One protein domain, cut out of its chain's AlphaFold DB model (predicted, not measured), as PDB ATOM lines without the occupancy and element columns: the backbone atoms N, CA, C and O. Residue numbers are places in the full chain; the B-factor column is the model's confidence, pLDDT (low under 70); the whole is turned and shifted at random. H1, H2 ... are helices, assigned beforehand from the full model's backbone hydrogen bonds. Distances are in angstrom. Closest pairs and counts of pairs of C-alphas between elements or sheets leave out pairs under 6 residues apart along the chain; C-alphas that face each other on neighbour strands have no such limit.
ATOM      1  N   LEU A   2     264.978 176.678 163.590       50.03
ATOM      2  CA  LEU A   2     265.405 177.220 162.300       50.03
ATOM      3  C   LEU A   2     266.547 176.312 161.846       50.03
ATOM      4  O   LEU A   2     267.558 176.246 162.537       50.03
ATOM      5  N   GLY A   3     266.339 175.524 160.791       57.38
ATOM      6  CA  GLY A   3     267.402 174.678 160.256       57.38
ATOM      7  C   GLY A   3     268.542 175.561 159.759       57.38
ATOM      8  O   GLY A   3     268.305 176.461 158.955       57.38
ATOM      9  N   ASP A   4     269.757 175.320 160.250       67.06
ATOM     10  CA  ASP A   4     270.981 175.965 159.767       67.06
ATOM     11  C   ASP A   4     271.349 175.401 158.386       67.06
ATOM     12  O   ASP A   4     272.325 174.672 158.228       67.06
ATOM     13  N   TYR A   5     270.538 175.704 157.375       79.75
ATOM     14  CA  TYR A   5     270.850 175.341 156.000       79.75
ATOM     15  C   TYR A   5     272.059 176.147 155.511       79.75
ATOM     16  O   TYR A   5     272.213 177.338 155.810       79.75
ATOM     17  N   LYS A   6     272.918 175.515 154.714       89.06
ATOM     18  CA  LYS A   6     273.881 176.262 153.893       89.06
ATOM     19  C   LYS A   6     273.149 176.925 152.723       89.06
ATOM     20  O   LYS A   6     272.066 176.491 152.336       89.06
ATOM     21  N   ILE A   7     273.743 177.972 152.147       90.44
ATOM     22  CA  ILE A   7     273.153 178.672 150.992       90.44
ATOM     23  C   ILE A   7     272.893 177.681 149.850       90.44
ATOM     24  O   ILE A   7     271.786 177.639 149.328       90.44
ATOM     25  N   ASP A   8     273.859 176.816 149.542       92.62
ATOM     26  CA  ASP A   8     273.731 175.840 148.452       92.62
ATOM     27  C   ASP A   8     272.581 174.842 148.676       92.62
ATOM     28  O   ASP A   8     271.869 174.483 147.739       92.62
ATOM     29  N   GLU A   9     272.359 174.425 149.927       93.56
ATOM     30  CA  GLU A   9     271.250 173.534 150.291       93.56
ATOM     31  C   GLU A   9     269.900 174.234 150.118       93.56
ATOM     32  O   GLU A   9     268.965 173.649 149.573       93.56
ATOM     33  N   PHE A  10     269.804 175.504 150.526       93.06
ATOM     34  CA  PHE A  10     268.602 176.307 150.315       93.06
ATOM     35  C   PHE A  10     268.286 176.465 148.822       93.06
ATOM     36  O   PHE A  10     267.147 176.239 148.420       93.06
ATOM     37  N   GLU A  11     269.281 176.806 148.000       95.38
ATOM     38  CA  GLU A  11     269.099 177.000 146.556       95.38
ATOM     39  C   GLU A  11     268.663 175.699 145.863       95.38
ATOM     40  O   GLU A  11     267.746 175.709 145.035       95.38
ATOM     41  N   ALA A  12     269.240 174.558 146.256       95.38
ATOM     42  CA  ALA A  12     268.834 173.247 145.754       95.38
ATOM     43  C   ALA A  12     267.387 172.898 146.148       95.38
ATOM     44  O   ALA A  12     266.598 172.464 145.301       95.38
ATOM     45  N   CYS A  13     267.009 173.124 147.410       94.19
ATOM     46  CA  CYS A  13     265.645 172.895 147.887       94.19
ATOM     47  C   CYS A  13     264.629 173.819 147.202       94.19
ATOM     48  O   CYS A  13     263.568 173.349 146.786       94.19
ATOM     49  N   TRP A  14     264.950 175.106 147.039       95.06
ATOM     50  CA  TRP A  14     264.094 176.068 146.346       95.06
ATOM     51  C   TRP A  14     263.867 175.656 144.889       95.06
ATOM     52  O   TRP A  14     262.720 175.535 144.455       95.06
ATOM     53  N   ALA A  15     264.942 175.353 144.153       95.75
ATOM     54  CA  ALA A  15     264.851 174.901 142.767       95.75
ATOM     55  C   ALA A  15     264.041 173.600 142.641       95.75
ATOM     56  O   ALA A  15     263.185 173.486 141.760       95.75
ATOM     57  N   SER A  16     264.261 172.637 143.544       96.50
ATOM     58  CA  SER A  16     263.488 171.394 143.573       96.50
ATOM     59  C   SER A  16     262.002 171.657 143.805       96.50
ATOM     60  O   SER A  16     261.179 171.077 143.104       96.50
ATOM     61  N   MET A  17     261.646 172.523 144.755       96.31
ATOM     62  CA  MET A  17     260.256 172.867 145.050       96.31
ATOM     63  C   MET A  17     259.584 173.530 143.841       96.31
ATOM     64  O   MET A  17     258.539 173.067 143.385       96.31
ATOM     65  N   VAL A  18     260.202 174.571 143.277       96.75
ATOM     66  CA  VAL A  18     259.658 175.317 142.130       96.75
ATOM     67  C   VAL A  18     259.421 174.402 140.925       96.75
ATOM     68  O   VAL A  18     258.372 174.489 140.282       96.75
ATOM     69  N   ASN A  19     260.356 173.488 140.652       95.69
ATOM     70  CA  ASN A  19     260.235 172.522 139.562       95.69
ATOM     71  C   ASN A  19     259.148 171.472 139.831       95.69
ATOM     72  O   ASN A  19     258.333 171.207 138.946       95.69
ATOM     73  N   SER A  20     259.097 170.906 141.041       96.56
ATOM     74  CA  SER A  20     258.099 169.893 141.414       96.56
ATOM     75  C   SER A  20     256.671 170.419 141.303       96.56
ATOM     76  O   SER A  20     255.791 169.709 140.819       96.56
ATOM     77  N   PHE A  21     256.445 171.674 141.696       94.69
ATOM     78  CA  PHE A  21     255.134 172.315 141.589       94.69
ATOM     79  C   PHE A  21     254.887 172.993 140.233       94.69
ATOM     80  O   PHE A  21     253.774 173.447 139.988       94.69
ATOM     81  N   ARG A  22     255.883 173.029 139.334       94.19
ATOM     82  CA  ARG A  22     255.810 173.664 138.003       94.19
ATOM     83  C   ARG A  22     255.360 175.130 138.051       94.19
ATOM     84  O   ARG A  22     254.642 175.597 137.175       94.19
ATOM     85  N   VAL A  23     255.801 175.858 139.075       95.31
ATOM     86  CA  VAL A  23     255.423 177.262 139.324       95.31
ATOM     87  C   VAL A  23     256.517 178.252 138.916       95.31
ATOM     88  O   VAL A  23     256.498 179.401 139.340       95.31
ATOM     89  N   LYS A  24     257.488 177.813 138.109       91.88
ATOM     90  CA  LYS A  24     258.655 178.620 137.727       91.88
ATOM     91  C   LYS A  24     258.280 179.935 137.040       91.88
ATOM     92  O   LYS A  24     258.910 180.945 137.316       91.88
ATOM     93  N   ASP A  25     257.246 179.912 136.204       92.69
ATOM     94  CA  ASP A  25     256.834 181.061 135.386       92.69
ATOM     95  C   ASP A  25     255.804 181.960 136.097       92.69
ATOM     96  O   ASP A  25     255.196 182.838 135.488       92.69
ATOM     97  N   MET A  26     255.560 181.728 137.390       95.50
ATOM     98  CA  MET A  26     254.631 182.525 138.182       95.50
ATOM     99  C   MET A  26     255.353 183.750 138.750       95.50
ATOM    100  O   MET A  26     256.274 183.612 139.553       95.50
ATOM    101  N   GLU A  27     254.872 184.948 138.412       95.44
ATOM    102  CA  GLU A  27     255.450 186.232 138.848       95.44
ATOM    103  C   GLU A  27     255.662 186.309 140.370       95.44
ATOM    104  O   GLU A  27     256.688 186.795 140.852       95.44
ATOM    105  N   TRP A  28     254.721 185.778 141.155       95.25
ATOM    106  CA  TRP A  28     254.828 185.797 142.613       95.25
ATOM    107  C   TRP A  28     255.976 184.917 143.136       95.25
ATOM    108  O   TRP A  28     256.556 185.241 144.173       95.25
ATOM    109  N   VAL A  29     256.340 183.835 142.436       96.00
ATOM    110  CA  VAL A  29     257.469 182.959 142.801       96.00
ATOM    111  C   VAL A  29     258.787 183.664 142.528       96.00
ATOM    112  O   VAL A  29     259.666 183.675 143.391       96.00
ATOM    113  N   GLU A  30     258.906 184.299 141.363       94.38
ATOM    114  CA  GLU A  30     260.074 185.104 141.002       94.38
ATOM    115  C   GLU A  30     260.259 186.276 141.972       94.38
ATOM    116  O   GLU A  30     261.337 186.451 142.541       94.38
ATOM    117  N   THR A  31     259.178 187.008 142.257       95.31
ATOM    118  CA  THR A  31     259.180 188.120 143.218       95.31
ATOM    119  C   THR A  31     259.607 187.650 144.605       95.31
ATOM    120  O   THR A  31     260.471 188.266 145.231       95.31
ATOM    121  N   THR A  32     259.054 186.527 145.079       94.69
ATOM    122  CA  THR A  32     259.395 185.950 146.390       94.69
ATOM    123  C   THR A  32     260.873 185.569 146.461       94.69
ATOM    124  O   THR A  32     261.537 185.860 147.460       94.69
ATOM    125  N   TYR A  33     261.410 184.962 145.402       95.00
ATOM    126  CA  TYR A  33     262.828 184.620 145.325       95.00
ATOM    127  C   TYR A  33     263.725 185.867 145.291       95.00
ATOM    128  O   TYR A  33     264.748 185.905 145.977       95.00
ATOM    129  N   GLY A  34     263.323 186.912 144.561       94.38
ATOM    130  CA  GLY A  34     264.054 188.180 144.480       94.38
ATOM    131  C   GLY A  34     264.248 188.859 145.840       94.38
ATOM    132  O   GLY A  34     265.275 189.492 146.073       94.38
ATOM    133  N   ILE A  35     263.313 188.660 146.775       91.94
ATOM    134  CA  ILE A  35     263.392 189.191 148.144       91.94
ATOM    135  C   ILE A  35     263.903 188.173 149.178       91.94
ATOM    136  O   ILE A  35     263.729 188.397 150.376       91.94
ATOM    137  N   LYS A  36     264.547 187.066 148.772       91.94
ATOM    138  CA  LYS A  36     265.041 186.008 149.686       91.94
ATOM    139  C   LYS A  36     265.913 186.520 150.828       91.94
ATOM    140  O   LYS A  36     265.861 185.987 151.930       91.94
ATOM    141  N   ASP A  37     266.636 187.610 150.611       87.44
ATOM    142  CA  ASP A  37     267.445 188.264 151.640       87.44
ATOM    143  C   ASP A  37     266.635 188.827 152.817       87.44
ATOM    144  O   ASP A  37     267.209 189.081 153.870       87.44
ATOM    145  N   MET A  38     265.326 189.027 152.652       83.50
ATOM    146  CA  MET A  38     264.426 189.551 153.684       83.50
ATOM    147  C   MET A  38     263.756 188.458 154.524       83.50
ATOM    148  O   MET A  38     263.298 188.752 155.627       83.50
ATOM    149  N   TRP A  39     263.669 187.219 154.029       86.12
ATOM    150  CA  TRP A  39     262.868 186.164 154.669       86.12
ATOM    151  C   TRP A  39     263.572 184.807 154.789       86.12
ATOM    152  O   TRP A  39     263.271 184.047 155.710       86.12
ATOM    153  N   ALA A  40     264.520 184.481 153.908       88.88
ATOM    154  CA  ALA A  40     265.261 183.229 153.974       88.88
ATOM    155  C   ALA A  40     266.407 183.365 154.983       88.88
ATOM    156  O   ALA A  40     267.386 184.076 154.757       88.88
ATOM    157  N   THR A  41     266.307 182.656 156.107       84.31
ATOM    158  CA  THR A  41     267.252 182.767 157.234       84.31
ATOM    159  C   THR A  41     268.713 182.554 156.825       84.31
ATOM    160  O   THR A  41     269.603 183.230 157.344       84.31
ATOM    161  N   THR A  42     268.960 181.668 155.858       89.94
ATOM    162  CA  THR A  42     270.285 181.408 155.273       89.94
ATOM    163  C   THR A  42     270.884 182.636 154.592       89.94
ATOM    164  O   THR A  42     272.065 182.922 154.774       89.94
ATOM    165  N   HIS A  43     270.063 183.396 153.866       86.38
ATOM    166  CA  HIS A  43     270.447 184.606 153.138       86.38
ATOM    167  C   HIS A  43     270.448 185.865 154.011       86.38
ATOM    168  O   HIS A  43     271.162 186.829 153.728       86.38
ATOM    169  N   MET A  44     269.685 185.848 155.104       83.25
ATOM    170  CA  MET A  44     269.692 186.904 156.117       83.25
ATOM    171  C   MET A  44     270.971 186.891 156.969       83.25
ATOM    172  O   MET A  44     271.334 187.905 157.574       83.25
ATOM    173  N   ARG A  45     271.661 185.749 157.067       78.12
ATOM    174  CA  ARG A  45     272.851 185.601 157.912       78.12
ATOM    175  C   ARG A  45     273.971 186.536 157.440       78.12
ATOM    176  O   ARG A  45     274.336 186.557 156.274       78.12
ATOM    177  N   GLY A  46     274.526 187.315 158.371       72.38
ATOM    178  CA  GLY A  46     275.575 188.302 158.078       72.38
ATOM    179  C   GLY A  46     275.066 189.658 157.573       72.38
ATOM    180  O   GLY A  46     275.872 190.565 157.391       72.38
ATOM    181  N   LYS A  47     273.748 189.836 157.405       74.31
ATOM    182  CA  LYS A  47     273.135 191.123 157.050       74.31
ATOM    183  C   LYS A  47     272.593 191.816 158.299       74.31
ATOM    184  O   LYS A  47     271.951 191.200 159.154       74.31
ATOM    185  N   PHE A  48     272.889 193.107 158.433       65.81
ATOM    186  CA  PHE A  48     272.405 193.920 159.544       65.81
ATOM    187  C   PHE A  48     271.046 194.528 159.194       65.81
ATOM    188  O   PHE A  48     270.952 195.421 158.359       65.81
ATOM    189  N   PHE A  49     269.997 194.061 159.867       64.62
ATOM    190  CA  PHE A  49     268.652 194.620 159.750       64.62
ATOM    191  C   PHE A  49     268.385 195.527 160.947       64.62
ATOM    192  O   PHE A  49     267.940 195.072 162.007       64.62
ATOM    193  N   ALA A  50     268.697 196.814 160.789       57.84
ATOM    194  CA  ALA A  50     268.425 197.815 161.811       57.84
ATOM    195  C   ALA A  50     266.924 197.808 162.155       57.84
ATOM    196  O   ALA A  50     266.080 198.078 161.307       57.84
ATOM    197  N   GLY A  51     266.583 197.476 163.402       56.09
ATOM    198  CA  GLY A  51     265.222 197.622 163.922       56.09
ATOM    199  C   GLY A  51     264.224 196.490 163.641       56.09
ATOM    200  O   GLY A  51     263.105 196.599 164.129       56.09
ATOM    201  N   LEU A  52     264.595 195.420 162.928       55.44
ATOM    202  CA  LEU A  52     263.731 194.239 162.700       55.44
ATOM    203  C   LEU A  52     264.080 193.042 163.599       55.44
ATOM    204  O   LEU A  52     263.263 192.149 163.774       55.44
ATOM    205  N   ARG A  53     265.279 193.022 164.195       52.72
ATOM    206  CA  ARG A  53     265.781 191.877 164.976       52.72
ATOM    207  C   ARG A  53     265.568 191.987 166.492       52.72
ATOM    208  O   ARG A  53     265.869 191.045 167.217       52.72
ATOM    209  N   THR A  54     265.065 193.108 167.006       57.47
ATOM    210  CA  THR A  54     264.691 193.172 168.426       57.47
ATOM    211  C   THR A  54     263.426 192.346 168.622       57.47
ATOM    212  O   THR A  54     262.390 192.691 168.051       57.47
ATOM    213  N   THR A  55     263.505 191.281 169.422       62.72
ATOM    214  CA  THR A  55     262.372 190.398 169.757       62.72
ATOM    215  C   THR A  55     261.133 191.191 170.162       62.72
ATOM    216  O   THR A  55     260.051 190.899 169.674       62.72
ATOM    217  N   SER A  56     261.310 192.295 170.892       63.62
ATOM    218  CA  SER A  56     260.239 193.217 171.285       63.62
ATOM    219  C   SER A  56     259.416 193.786 170.123       63.62
ATOM    220  O   SER A  56     258.202 193.938 170.239       63.62
ATOM    221  N   ARG A  57     260.035 194.095 168.977       65.06
ATOM    222  CA  ARG A  57     259.317 194.613 167.800       65.06
ATOM    223  C   ARG A  57     258.602 193.504 167.043       65.06
ATOM    224  O   ARG A  57     257.478 193.724 166.608       65.06
ATOM    225  N   CYS A  58     259.210 192.322 166.928       69.75
ATOM    226  CA  CYS A  58     258.538 191.146 166.371       69.75
ATOM    227  C   CYS A  58     257.351 190.717 167.239       69.75
ATOM    228  O   CYS A  58     256.296 190.413 166.700       69.75
ATOM    229  N   GLU A  59     257.495 190.742 168.562       75.94
ATOM    230  CA  GLU A  59     256.424 190.473 169.527       75.94
ATOM    231  C   GLU A  59     255.310 191.513 169.418       75.94
ATOM    232  O   GLU A  59     254.140 191.146 169.337       75.94
ATOM    233  N   ALA A  60     255.649 192.803 169.331       76.62
ATOM    234  CA  ALA A  60     254.666 193.863 169.127       76.62
ATOM    235  C   ALA A  60     253.900 193.691 167.805       76.62
ATOM    236  O   ALA A  60     252.673 193.790 167.797       76.62
ATOM    237  N   LEU A  61     254.600 193.384 166.706       75.06
ATOM    238  CA  LEU A  61     253.998 193.077 165.404       75.06
ATOM    239  C   LEU A  61     253.116 191.832 165.471       75.06
ATOM    240  O   LEU A  61     251.984 191.865 164.999       75.06
ATOM    241  N   HIS A  62     253.594 190.760 166.099       79.06
ATOM    242  CA  HIS A  62     252.829 189.533 166.287       79.06
ATOM    243  C   HIS A  62     251.554 189.801 167.093       79.06
ATOM    244  O   HIS A  62     250.482 189.348 166.707       79.06
ATOM    245  N   LEU A  63     251.638 190.598 168.163       82.31
ATOM    246  CA  LEU A  63     250.486 191.037 168.952       82.31
ATOM    247  C   LEU A  63     249.498 191.864 168.127       82.31
ATOM    248  O   LEU A  63     248.294 191.750 168.351       82.31
ATOM    249  N   GLN A  64     249.971 192.685 167.183       76.88
ATOM    250  CA  GLN A  64     249.075 193.389 166.264       76.88
ATOM    251  C   GLN A  64     248.414 192.413 165.288       76.88
ATOM    252  O   GLN A  64     247.193 192.411 165.178       76.88
ATOM    253  N   VAL A  65     249.183 191.535 164.638       78.19
ATOM    254  CA  VAL A  65     248.673 190.562 163.656       78.19
ATOM    255  C   VAL A  65     247.671 189.589 164.285       78.19
ATOM    256  O   VAL A  65     246.618 189.322 163.703       78.19
ATOM    257  N   ALA A  66     247.932 189.120 165.507       81.56
ATOM    258  CA  ALA A  66     247.044 188.228 166.251       81.56
ATOM    259  C   ALA A  66     245.650 188.834 166.513       81.56
ATOM    260  O   ALA A  66     244.685 188.095 166.705       81.56
ATOM    261  N   ARG A  67     245.497 190.168 166.474       77.12
ATOM    262  CA  ARG A  67     244.179 190.824 166.586       77.12
ATOM    263  C   ARG A  67     243.296 190.587 165.360       77.12
ATOM    264  O   ARG A  67     242.076 190.661 165.496       77.12
ATOM    265  N   PHE A  68     243.891 190.299 164.201       74.62
ATOM    266  CA  PHE A  68     243.192 190.136 162.920       74.62
ATOM    267  C   PHE A  68     243.003 188.666 162.525       74.62
ATOM    268  O   PHE A  68     242.083 188.331 161.778       74.62
ATOM    269  N   VAL A  69     243.839 187.773 163.059       74.31
ATOM    270  CA  VAL A  69     243.771 186.321 162.832       74.31
ATOM    271  C   VAL A  69     243.166 185.644 164.064       74.31
ATOM    272  O   VAL A  69     243.828 184.903 164.787       74.31
ATOM    273  N   LYS A  70     241.899 185.956 164.354       76.69
ATOM    274  CA  LYS A  70     241.163 185.348 165.471       76.69
ATOM    275  C   LYS A  70     240.589 183.992 165.071       76.69
ATOM    276  O   LYS A  70     240.119 183.807 163.950       76.69
ATOM    277  N   PHE A  71     240.572 183.056 166.020       68.62
ATOM    278  CA  PHE A  71     239.874 181.784 165.854       68.62
ATOM    279  C   PHE A  71     238.386 182.036 165.561       68.62
ATOM    280  O   PHE A  71     237.729 182.773 166.294       68.62
ATOM    281  N   GLY A  72     237.876 181.444 164.478       73.69
ATOM    282  CA  GLY A  72     236.497 181.626 164.013       73.69
ATOM    283  C   GLY A  72     236.316 182.635 162.873       73.69
ATOM    284  O   GLY A  72     235.237 182.665 162.293       73.69
ATOM    285  N   TYR A  73     237.343 183.412 162.506       83.31
ATOM    286  CA  TYR A  73     237.303 184.222 161.284       83.31
ATOM    287  C   TYR A  73     237.657 183.386 160.058       83.31
ATOM    288  O   TYR A  73     238.606 182.597 160.062       83.31
ATOM    289  N   SER A  74     236.911 183.596 158.977       87.75
ATOM    290  CA  SER A  74     237.335 183.174 157.649       87.75
ATOM    291  C   SER A  74     238.549 183.988 157.199       87.75
ATOM    292  O   SER A  74     238.741 185.139 157.596       87.75
TER     293      SER A  74
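This is residues 2 to 74 of the 146 residues of an uncharacterized protein of Arachis hypogaea (UniProt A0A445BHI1). What shape do these atoms make? A loose U: H1 and H2 run side by side in opposite directions, the short H3 and H4 lie at one end of that pair, and H5 stands off by itself beyond a loop. Residues 50 to 74, which include H5, stick out from the body. What is it built of? The printed part has 73 residues with five named helices, H1 to H5 in order, and no named strand, an all-helix class. It is loose, with a radius of gyration of the C-alphas of 15.8 A and spans of 36 by 36 by 22 A.

Which helices come near each other? H1, residues 7 to 21, and H2, residues 27 to 34, are close but not clearly touching, at a shallow tilt of 7 degrees, opposite ways; their closest C-alphas, of Val 18 and Val 29, are 8.0 A apart. H1, with residues 7 to 10 alone, only just touches H4, residues 41 to 44, with 3 pairs of C-alphas within 8 A, the closest being Ile 7 and Thr 42 at 5.8 A. H3, residues 36 to 39, touches H4 only at the corner, the closest C-alphas, of Asp 37 and His 43, being 5.0 A apart, and meets H2 only through their link. What stays away? H5, residues 55 to 65, is apart from H1, H2, H3 and H4. What do the backbones show? In H1, H2 and H5 every O i to N i+4 pair is within hydrogen-bond range; H3 and H4 are too short for one.

Where does H1 lie? It runs 21.3 A from C-alpha 7 at (273.153, 178.672, 150.992). How long are the others? H2 is 10.5 A, H3 5.4 A, H4 4.9 A and H5 15.0 A, ending at C-alpha 65, (248.673, 190.562, 163.656).

How large is it? The C-alphas farthest apart, of Asp 8 and Gly 72, are 40.8 A apart. Are there cuts or long links? The printed part has no cut and no long link. Where is confidence low? Residues 2 to 4, 48 to 58 and 71 of the model have pLDDT under 70.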